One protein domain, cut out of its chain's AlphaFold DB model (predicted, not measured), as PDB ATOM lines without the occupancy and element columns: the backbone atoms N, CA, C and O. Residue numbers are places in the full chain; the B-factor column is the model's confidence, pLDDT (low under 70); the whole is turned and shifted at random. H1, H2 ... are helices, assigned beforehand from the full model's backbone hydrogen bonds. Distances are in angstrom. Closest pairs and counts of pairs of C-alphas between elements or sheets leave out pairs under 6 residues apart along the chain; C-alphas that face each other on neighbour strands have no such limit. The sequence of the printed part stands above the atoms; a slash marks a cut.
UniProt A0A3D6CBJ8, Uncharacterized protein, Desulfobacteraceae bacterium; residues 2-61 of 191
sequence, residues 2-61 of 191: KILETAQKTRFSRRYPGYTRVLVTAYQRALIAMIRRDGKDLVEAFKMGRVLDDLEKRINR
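Overview. This is residues 2 to 61 of the 191 residues of an uncharacterized protein of Desulfobacteraceae bacterium (UniProt A0A3D6CBJ8). Two longer helices, H2 and H4, run side by side in opposite ways, with the short helix H3 in the turn between them; the small helix H1 packs on H2 on the side away from H4. Between H1 and H2 a long loop, residues 7 to 23, reaches out past the first end of H2 and makes one end of the long axis, while H3 makes the other. The printed part has 60 residues with four named helices, in the order H1, H2, H3, H4, and no named strand; the class is all helix. The whole is loose, with a radius of gyration of the C-alphas of 13.9 A, and flat, spanning 43 by 24 by 13 A.

Arrangement. Start at H1, residues 2 to 6, and look for H2, residues 24 to 38: the two touch, and their closest C-alphas, those of Thr 6 and Ala 30, are 5.6 A apart. On the way from one to the other, you will find residues 11 to 12 paired with residues 20 to 21, antiparallel. Next comes H3, residues 40 to 45, which is close to H2 but not clearly touching, with the closest C-alphas, those of Arg 36 and Val 43, 7.2 A apart. H2 and H3 run the same way at a steep tilt of 69.5 degrees, only just short of about perpendicular. Then look at H4, residues 49 to 60: it touches H2, with the closest C-alphas, those of Thr 25 and Ile 59, 6.5 A apart. H2 and H4 run opposite ways at a shallow tilt of 19 degrees. H3 and H4 are close but not clearly touching, with the closest C-alphas, those of Val 43 and Gly 49, 6.0 A apart. H1 is apart from H3 and from H4. In H2, H3 and H4 every O i to N i+4 pair is within hydrogen-bond range; in H1 0 of 1 is, beside 2 of 2 O i to N i+3 pairs.

Along the chain. Find C-alpha 2 at (187.215, 178.853, 156.036), where the five residues of H1 begin. Go on to C-alpha 24 at (179.363, 188.605, 165.520); from there H2 runs 20.6 A to C-alpha 38. H3 covers 8.6 A from C-alpha 40 to C-alpha 45. H4 runs 16.5 A from C-alpha 49 to C-alpha 60, at (185.611, 188.213, 175.239).

Size, cuts and confidence. Look for the two C-alphas farthest apart, those of Arg 15 and Ala 45, at 44.0 A. The link from H1 to H2 is long, and those from H2 to H3 and from H3 to H4 are tight. The printed part has no cut, its mean pLDDT is 91.3, and no printed residue is under 70.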
ATOM      1  N   LYS A   2     186.415 179.415 154.922       76.12
ATOM      2  CA  LYS A   2     187.215 178.853 156.036       76.12
ATOM      3  C   LYS A   2     186.923 179.449 157.425       76.12
ATOM      4  O   LYS A   2     186.931 178.739 158.425       76.12
ATOM      5  N   ILE A   3     186.611 180.744 157.500       83.62
ATOM      6  CA  ILE A   3     186.298 181.420 158.773       83.62
ATOM      7  C   ILE A   3     184.987 180.894 159.380       83.62
ATOM      8  O   ILE A   3     184.895 180.712 160.591       83.62
ATOM      9  N   LEU A   4     183.978 180.617 158.548       82.56
ATOM     10  CA  LEU A   4     182.667 180.145 159.006       82.56
ATOM     11  C   LEU A   4     182.709 178.706 159.521       82.56
ATOM     12  O   LEU A   4     181.959 178.383 160.431       82.56
ATOM     13  N   GLU A   5     183.613 177.880 158.994       80.31
ATOM     14  CA  GLU A   5     183.850 176.510 159.479       80.31
ATOM     15  C   GLU A   5     184.398 176.496 160.914       80.31
ATOM     16  O   GLU A   5     184.172 175.552 161.662       80.31
ATOM     17  N   THR A   6     185.084 177.571 161.313       80.44
ATOM     18  CA  THR A   6     185.675 177.713 162.653       80.44
ATOM     19  C   THR A   6     184.769 178.513 163.602       80.44
ATOM     20  O   THR A   6     184.937 178.484 164.822       80.44
ATOM     21  N   ALA A   7     183.793 179.251 163.062       84.12
ATOM     22  CA  ALA A   7     182.863 180.053 163.842       84.12
ATOM     23  C   ALA A   7     181.812 179.158 164.516       84.12
ATOM     24  O   ALA A   7     181.023 178.480 163.868       84.12
ATOM     25  N   GLN A   8     181.759 179.184 165.848       81.94
ATOM     26  CA  GLN A   8     180.770 178.411 166.598       81.94
ATOM     27  C   GLN A   8     179.349 178.990 166.468       81.94
ATOM     28  O   GLN A   8     179.156 180.196 166.300       81.94
ATOM     29  N   LYS A   9     178.336 178.130 166.662       82.81
ATOM     30  CA  LYS A   9     176.907 178.499 166.764       82.81
ATOM     31  C   LYS A   9     176.336 179.183 165.509       82.81
ATOM     32  O   LYS A   9     175.476 180.062 165.611       82.81
ATOM     33  N   THR A  10     176.780 178.771 164.325       85.94
ATOM     34  CA  THR A  10     176.162 179.159 163.050       85.94
ATOM     35  C   THR A  10     174.844 178.420 162.832       85.94
ATOM     36  O   THR A  10     174.725 177.241 163.155       85.94
ATOM     37  N   ARG A  11     173.841 179.099 162.267       87.12
ATOM     38  CA  ARG A  11     172.562 178.477 161.879       87.12
ATOM     39  C   ARG A  11     171.992 179.135 160.635       87.12
ATOM     40  O   ARG A  11     172.261 180.307 160.397       87.12
ATOM     41  N   PHE A  12     171.130 178.449 159.897       88.56
ATOM     42  CA  PHE A  12     170.401 179.086 158.800       88.56
ATOM     43  C   PHE A  12     169.469 180.198 159.304       88.56
ATOM     44  O   PHE A  12     168.867 180.120 160.382       88.56
ATOM     45  N   SER A  13     169.384 181.278 158.533       88.12
ATOM     46  CA  SER A  13     168.522 182.415 158.829       88.12
ATOM     47  C   SER A  13     167.081 182.098 158.433       88.12
ATOM     48  O   SER A  13     166.789 181.817 157.278       88.12
ATOM     49  N   ARG A  14     166.157 182.206 159.396       88.44
ATOM     50  CA  ARG A  14     164.710 182.066 159.142       88.44
ATOM     51  C   ARG A  14     164.116 183.298 158.449       88.44
ATOM     52  O   ARG A  14     163.133 183.173 157.739       88.44
ATOM     53  N   ARG A  15     164.706 184.482 158.672       91.31
ATOM     54  CA  ARG A  15     164.251 185.761 158.086       91.31
ATOM     55  C   ARG A  15     164.773 185.966 156.661       91.31
ATOM     56  O   ARG A  15     164.114 186.624 155.872       91.31
ATOM     57  N   TYR A  16     165.950 185.422 156.352       91.25
ATOM     58  CA  TYR A  16     166.618 185.587 155.060       91.25
ATOM     59  C   TYR A  16     166.999 184.203 154.513       91.25
ATOM     60  O   TYR A  16     168.074 183.702 154.858       91.25
ATOM     61  N   PRO A  17     166.125 183.556 153.720       89.69
ATOM     62  CA  PRO A  17     166.394 182.241 153.142       89.69
ATOM     63  C   PRO A  17     167.700 182.226 152.336       89.69
ATOM     64  O   PRO A  17     168.010 183.183 151.636       89.69
ATOM     65  N   GLY A  18     168.487 181.156 152.471       89.06
ATOM     66  CA  GLY A  18     169.806 181.024 151.835       89.06
ATOM     67  C   GLY A  18     170.973 181.652 152.611       89.06
ATOM     68  O   GLY A  18     172.127 181.364 152.304       89.06
ATOM     69  N   TYR A  19     170.713 182.442 153.660       89.12
ATOM     70  CA  TYR A  19     171.770 183.059 154.467       89.12
ATOM     71  C   TYR A  19     172.081 182.259 155.734       89.12
ATOM     72  O   TYR A  19     171.185 181.777 156.432       89.12
ATOM     73  N   THR A  20     173.364 182.192 156.097       89.31
ATOM     74  CA  THR A  20     173.811 181.673 157.397       89.31
ATOM     75  C   THR A  20     173.901 182.817 158.399       89.31
ATOM     76  O   THR A  20     174.622 183.791 158.200       89.31
ATOM     77  N   ARG A  21     173.178 182.700 159.510       90.25
ATOM     78  CA  ARG A  21     173.326 183.584 160.660       90.25
ATOM     79  C   ARG A  21     174.551 183.162 161.459       90.25
ATOM     80  O   ARG A  21     174.633 182.034 161.944       90.25
ATOM     81  N   VAL A  22     175.443 184.121 161.664       90.25
ATOM     82  CA  VAL A  22     176.655 183.982 162.471       90.25
ATOM     83  C   VAL A  22     176.582 184.995 163.604       90.25
ATOM     84  O   VAL A  22     176.185 186.142 163.396       90.25
ATOM     85  N   LEU A  23     176.929 184.580 164.820       90.69
ATOM     86  CA  LEU A  23     177.075 185.520 165.925       90.69
ATOM     87  C   LEU A  23     178.337 186.361 165.693       90.69
ATOM     88  O   LEU A  23     179.407 185.796 165.480       90.69
ATOM     89  N   VAL A  24     178.230 187.691 165.774       90.62
ATOM     90  CA  VAL A  24     179.363 188.605 165.520       90.62
ATOM     91  C   VAL A  24     180.577 188.254 166.383       90.62
ATOM     92  O   VAL A  24     181.683 188.155 165.864       90.62
ATOM     93  N   THR A  25     180.379 187.965 167.671       91.25
ATOM     94  CA  THR A  25     181.477 187.586 168.575       91.25
ATOM     95  C   THR A  25     182.114 186.245 168.204       91.25
ATOM     96  O   THR A  25     183.330 186.100 168.290       91.25
ATOM     97  N   ALA A  26     181.327 185.270 167.735       91.69
ATOM     98  CA  ALA A  26     181.855 183.990 167.259       91.69
ATOM     99  C   ALA A  26     182.677 184.164 165.974       91.69
ATOM    100  O   ALA A  26     183.738 183.559 165.837       91.69
ATOM    101  N   TYR A  27     182.226 185.039 165.073       93.12
ATOM    102  CA  TYR A  27     182.962 185.393 163.864       93.12
ATOM    103  C   TYR A  27     184.282 186.106 164.182       93.12
ATOM    104  O   TYR A  27     185.330 185.734 163.666       93.12
ATOM    105  N   GLN A  28     184.257 187.089 165.086       94.25
ATOM    106  CA  GLN A  28     185.450 187.815 165.526       94.25
ATOM    107  C   GLN A  28     186.488 186.891 166.183       94.25
ATOM    108  O   GLN A  28     187.677 187.000 165.894       94.25
ATOM    109  N   ARG A  29     186.051 185.939 167.019       93.25
ATOM    110  CA  ARG A  29     186.937 184.913 167.597       93.25
ATOM    111  C   ARG A  29     187.555 184.019 166.526       93.25
ATOM    112  O   ARG A  29     188.758 183.779 166.558       93.25
ATOM    113  N   ALA A  30     186.751 183.563 165.564       93.50
ATOM    114  CA  ALA A  30     187.237 182.754 164.449       93.50
ATOM    115  C   ALA A  30     188.273 183.512 163.600       93.50
ATOM    116  O   ALA A  30     189.283 182.933 163.208       93.50
ATOM    117  N   LEU A  31     188.069 184.815 163.375       94.31
ATOM    118  CA  LEU A  31     189.042 185.672 162.697       94.31
ATOM    119  C   LEU A  31     190.365 185.772 163.459       94.31
ATOM    120  O   LEU A  31     191.416 185.625 162.844       94.31
ATOM    121  N   ILE A  32     190.338 185.981 164.780       94.69
ATOM    122  CA  ILE A  32     191.570 186.029 165.586       94.69
ATOM    123  C   ILE A  32     192.314 184.699 165.514       94.69
ATOM    124  O   ILE A  32     193.521 184.690 165.281       94.69
ATOM    125  N   ALA A  33     191.602 183.578 165.667       93.50
ATOM    126  CA  ALA A  33     192.201 182.251 165.566       93.50
ATOM    127  C   ALA A  33     192.852 182.028 164.190       93.50
ATOM    128  O   ALA A  33     193.975 181.532 164.110       93.50
ATOM    129  N   MET A  34     192.182 182.455 163.116       94.25
ATOM    130  CA  MET A  34     192.722 182.391 161.760       94.25
ATOM    131  C   MET A  34     193.970 183.267 161.599       94.25
ATOM    132  O   MET A  34     194.964 182.780 161.083       94.25
ATOM    133  N   ILE A  35     193.963 184.517 162.079       94.25
ATOM    134  CA  ILE A  35     195.131 185.416 162.006       94.25
ATOM    135  C   ILE A  35     196.322 184.820 162.763       94.25
ATOM    136  O   ILE A  35     197.436 184.825 162.249       94.25
ATOM    137  N   ARG A  36     196.099 184.269 163.962       94.25
ATOM    138  CA  ARG A  36     197.167 183.648 164.760       94.25
ATOM    139  C   ARG A  36     197.753 182.401 164.099       94.25
ATOM    140  O   ARG A  36     198.940 182.147 164.261       94.25
ATOM    141  N   ARG A  37     196.931 181.618 163.394       93.75
ATOM    142  CA  ARG A  37     197.358 180.385 162.722       93.75
ATOM    143  C   ARG A  37     198.007 180.667 161.369       93.75
ATOM    144  O   ARG A  37     199.133 180.249 161.138       93.75
ATOM    145  N   ASP A  38     197.291 181.367 160.494       94.62
ATOM    146  CA  ASP A  38     197.656 181.542 159.085       94.62
ATOM    147  C   ASP A  38     198.607 182.736 158.883       94.62
ATOM    148  O   ASP A  38     199.340 182.782 157.905       94.62
ATOM    149  N   GLY A  39     198.611 183.699 159.812       93.62
ATOM    150  CA  GLY A  39     199.466 184.889 159.788       93.62
ATOM    151  C   GLY A  39     200.589 184.871 160.825       93.62
ATOM    152  O   GLY A  39     201.110 185.938 161.143       93.62
ATOM    153  N   LYS A  40     200.940 183.702 161.382       95.88
ATOM    154  CA  LYS A  40     201.898 183.568 162.493       95.88
ATOM    155  C   LYS A  40     203.205 184.327 162.240       95.88
ATOM    156  O   LYS A  40     203.596 185.142 163.072       95.88
ATOM    157  N   ASP A  41     203.813 184.128 161.074       95.62
ATOM    158  CA  ASP A  41     205.097 184.744 160.725       95.62
ATOM    159  C   ASP A  41     205.004 186.277 160.692       95.62
ATOM    160  O   ASP A  41     205.904 186.972 161.155       95.62
ATOM    161  N   LEU A  42     203.874 186.824 160.227       95.38
ATOM    162  CA  LEU A  42     203.622 188.269 160.242       95.38
ATOM    163  C   LEU A  42     203.411 188.778 161.670       95.38
ATOM    164  O   LEU A  42     203.923 189.832 162.043       95.38
ATOM    165  N   VAL A  43     202.677 188.032 162.497       95.88
ATOM    166  CA  VAL A  43     202.458 188.399 163.901       95.88
ATOM    167  C   VAL A  43     203.782 188.459 164.663       95.88
ATOM    168  O   VAL A  43     203.971 189.370 165.473       95.88
ATOM    169  N   GLU A  44     204.698 187.529 164.394       94.69
ATOM    170  CA  GLU A  44     206.038 187.509 164.979       94.69
ATOM    171  C   GLU A  44     206.915 188.639 164.426       94.69
ATOM    172  O   GLU A  44     207.433 189.438 165.213       94.69
ATOM    173  N   ALA A  45     207.001 188.782 163.099       94.62
ATOM    174  CA  ALA A  45     207.805 189.811 162.438       94.62
ATOM    175  C   ALA A  45     207.430 191.233 162.886       94.62
ATOM    176  O   ALA A  45     208.302 192.056 163.166       94.62
ATOM    177  N   PHE A  46     206.131 191.512 163.035       93.44
ATOM    178  CA  PHE A  46     205.629 192.818 163.469       93.44
ATOM    179  C   PHE A  46     205.374 192.919 164.983       93.44
ATOM    180  O   PHE A  46     204.821 193.918 165.446       93.44
ATOM    181  N   LYS A  47     205.749 191.902 165.776       93.12
ATOM    182  CA  LYS A  47     205.549 191.851 167.241       93.12
ATOM    183  C   LYS A  47     204.099 192.150 167.670       93.12
ATOM    184  O   LYS A  47     203.849 192.737 168.725       93.12
ATOM    185  N   MET A  48     203.123 191.713 166.873       95.00
ATOM    186  CA  MET A  48     201.698 192.020 167.054       95.00
ATOM    187  C   MET A  48     200.984 191.124 168.076       95.00
ATOM    188  O   MET A  48     199.801 191.335 168.342       95.00
ATOM    189  N   GLY A  49     201.670 190.155 168.691       94.75
ATOM    190  CA  GLY A  49     201.057 189.217 169.645       94.75
ATOM    191  C   GLY A  49     200.258 189.917 170.752       94.75
ATOM    192  O   GLY A  49     199.084 189.616 170.950       94.75
ATOM    193  N   ARG A  50     200.840 190.951 171.375       95.19
ATOM    194  CA  ARG A  50     200.166 191.741 172.425       95.19
ATOM    195  C   ARG A  50     198.917 192.471 171.929       95.19
ATOM    196  O   ARG A  50     197.970 192.640 172.689       95.19
ATOM    197  N   VAL A  51     198.916 192.910 170.671       94.69
ATOM    198  CA  VAL A  51     197.772 193.601 170.059       94.69
ATOM    199  C   VAL A  51     196.619 192.621 169.853       94.69
ATOM    200  O   VAL A  51     195.474 192.947 170.158       94.69
ATOM    201  N   LEU A  52     196.917 191.404 169.393       96.12
ATOM    202  CA  LEU A  52     195.910 190.352 169.251       96.12
ATOM    203  C   LEU A  52     195.363 189.897 170.608       96.12
ATOM    204  O   LEU A  52     194.158 189.689 170.726       96.12
ATOM    205  N   ASP A  53     196.210 189.814 171.637       95.75
ATOM    206  CA  ASP A  53     195.776 189.496 173.004       95.75
ATOM    207  C   ASP A  53     194.829 190.570 173.565       95.75
ATOM    208  O   ASP A  53     193.820 190.246 174.195       95.75
ATOM    209  N   ASP A  54     195.123 191.853 173.330       95.25
ATOM    210  CA  ASP A  54     194.242 192.961 173.718       95.25
ATOM    211  C   ASP A  54     192.899 192.908 172.975       95.25
ATOM    212  O   ASP A  54     191.828 193.002 173.587       95.25
ATOM    213  N   LEU A  55     192.937 192.678 171.660       95.00
ATOM    214  CA  LEU A  55     191.734 192.560 170.841       95.00
ATOM    215  C   LEU A  55     190.853 191.386 171.295       95.00
ATOM    216  O   LEU A  55     189.634 191.526 171.413       95.00
ATOM    217  N   GLU A  56     191.463 190.246 171.605       95.38
ATOM    218  CA  GLU A  56     190.773 189.065 172.114       95.38
ATOM    219  C   GLU A  56     190.106 189.330 173.471       95.38
ATOM    220  O   GLU A  56     188.925 189.013 173.655       95.38
ATOM    221  N   LYS A  57     190.804 189.995 174.402       95.38
ATOM    222  CA  LYS A  57     190.228 190.426 175.689       95.38
ATOM    223  C   LYS A  57     189.015 191.335 175.497       95.38
ATOM    224  O   LYS A  57     188.009 191.164 176.189       95.38
ATOM    225  N   ARG A  58     189.078 192.269 174.542       94.19
ATOM    226  CA  ARG A  58     187.972 193.180 174.200       94.19
ATOM    227  C   ARG A  58     186.754 192.471 173.621       94.19
ATOM    228  O   ARG A  58     185.640 192.887 173.906       94.19
ATOM    229  N   ILE A  59     186.945 191.425 172.821       94.00
ATOM    230  CA  ILE A  59     185.833 190.630 172.275       94.00
ATOM    231  C   ILE A  59     185.221 189.732 173.352       94.00
ATOM    232  O   ILE A  59     184.008 189.536 173.378       94.00
ATOM    233  N   ASN A  60     186.053 189.177 174.234       92.94
ATOM    234  CA  ASN A  60     185.611 188.213 175.239       92.94
ATOM    235  C   ASN A  60     184.941 188.857 176.451       92.94
ATOM    236  O   ASN A  60     184.017 188.265 176.998       92.94
ATOM    237  N   ARG A  61     185.417 190.034 176.862       91.50
ATOM    238  CA  ARG A  61     184.919 190.787 178.018       91.50
ATOM    239  C   ARG A  61     184.850 192.284 177.689       91.50
ATOM    240  O   ARG A  61     185.657 193.065 178.211       91.50
TER     241      ARG A  61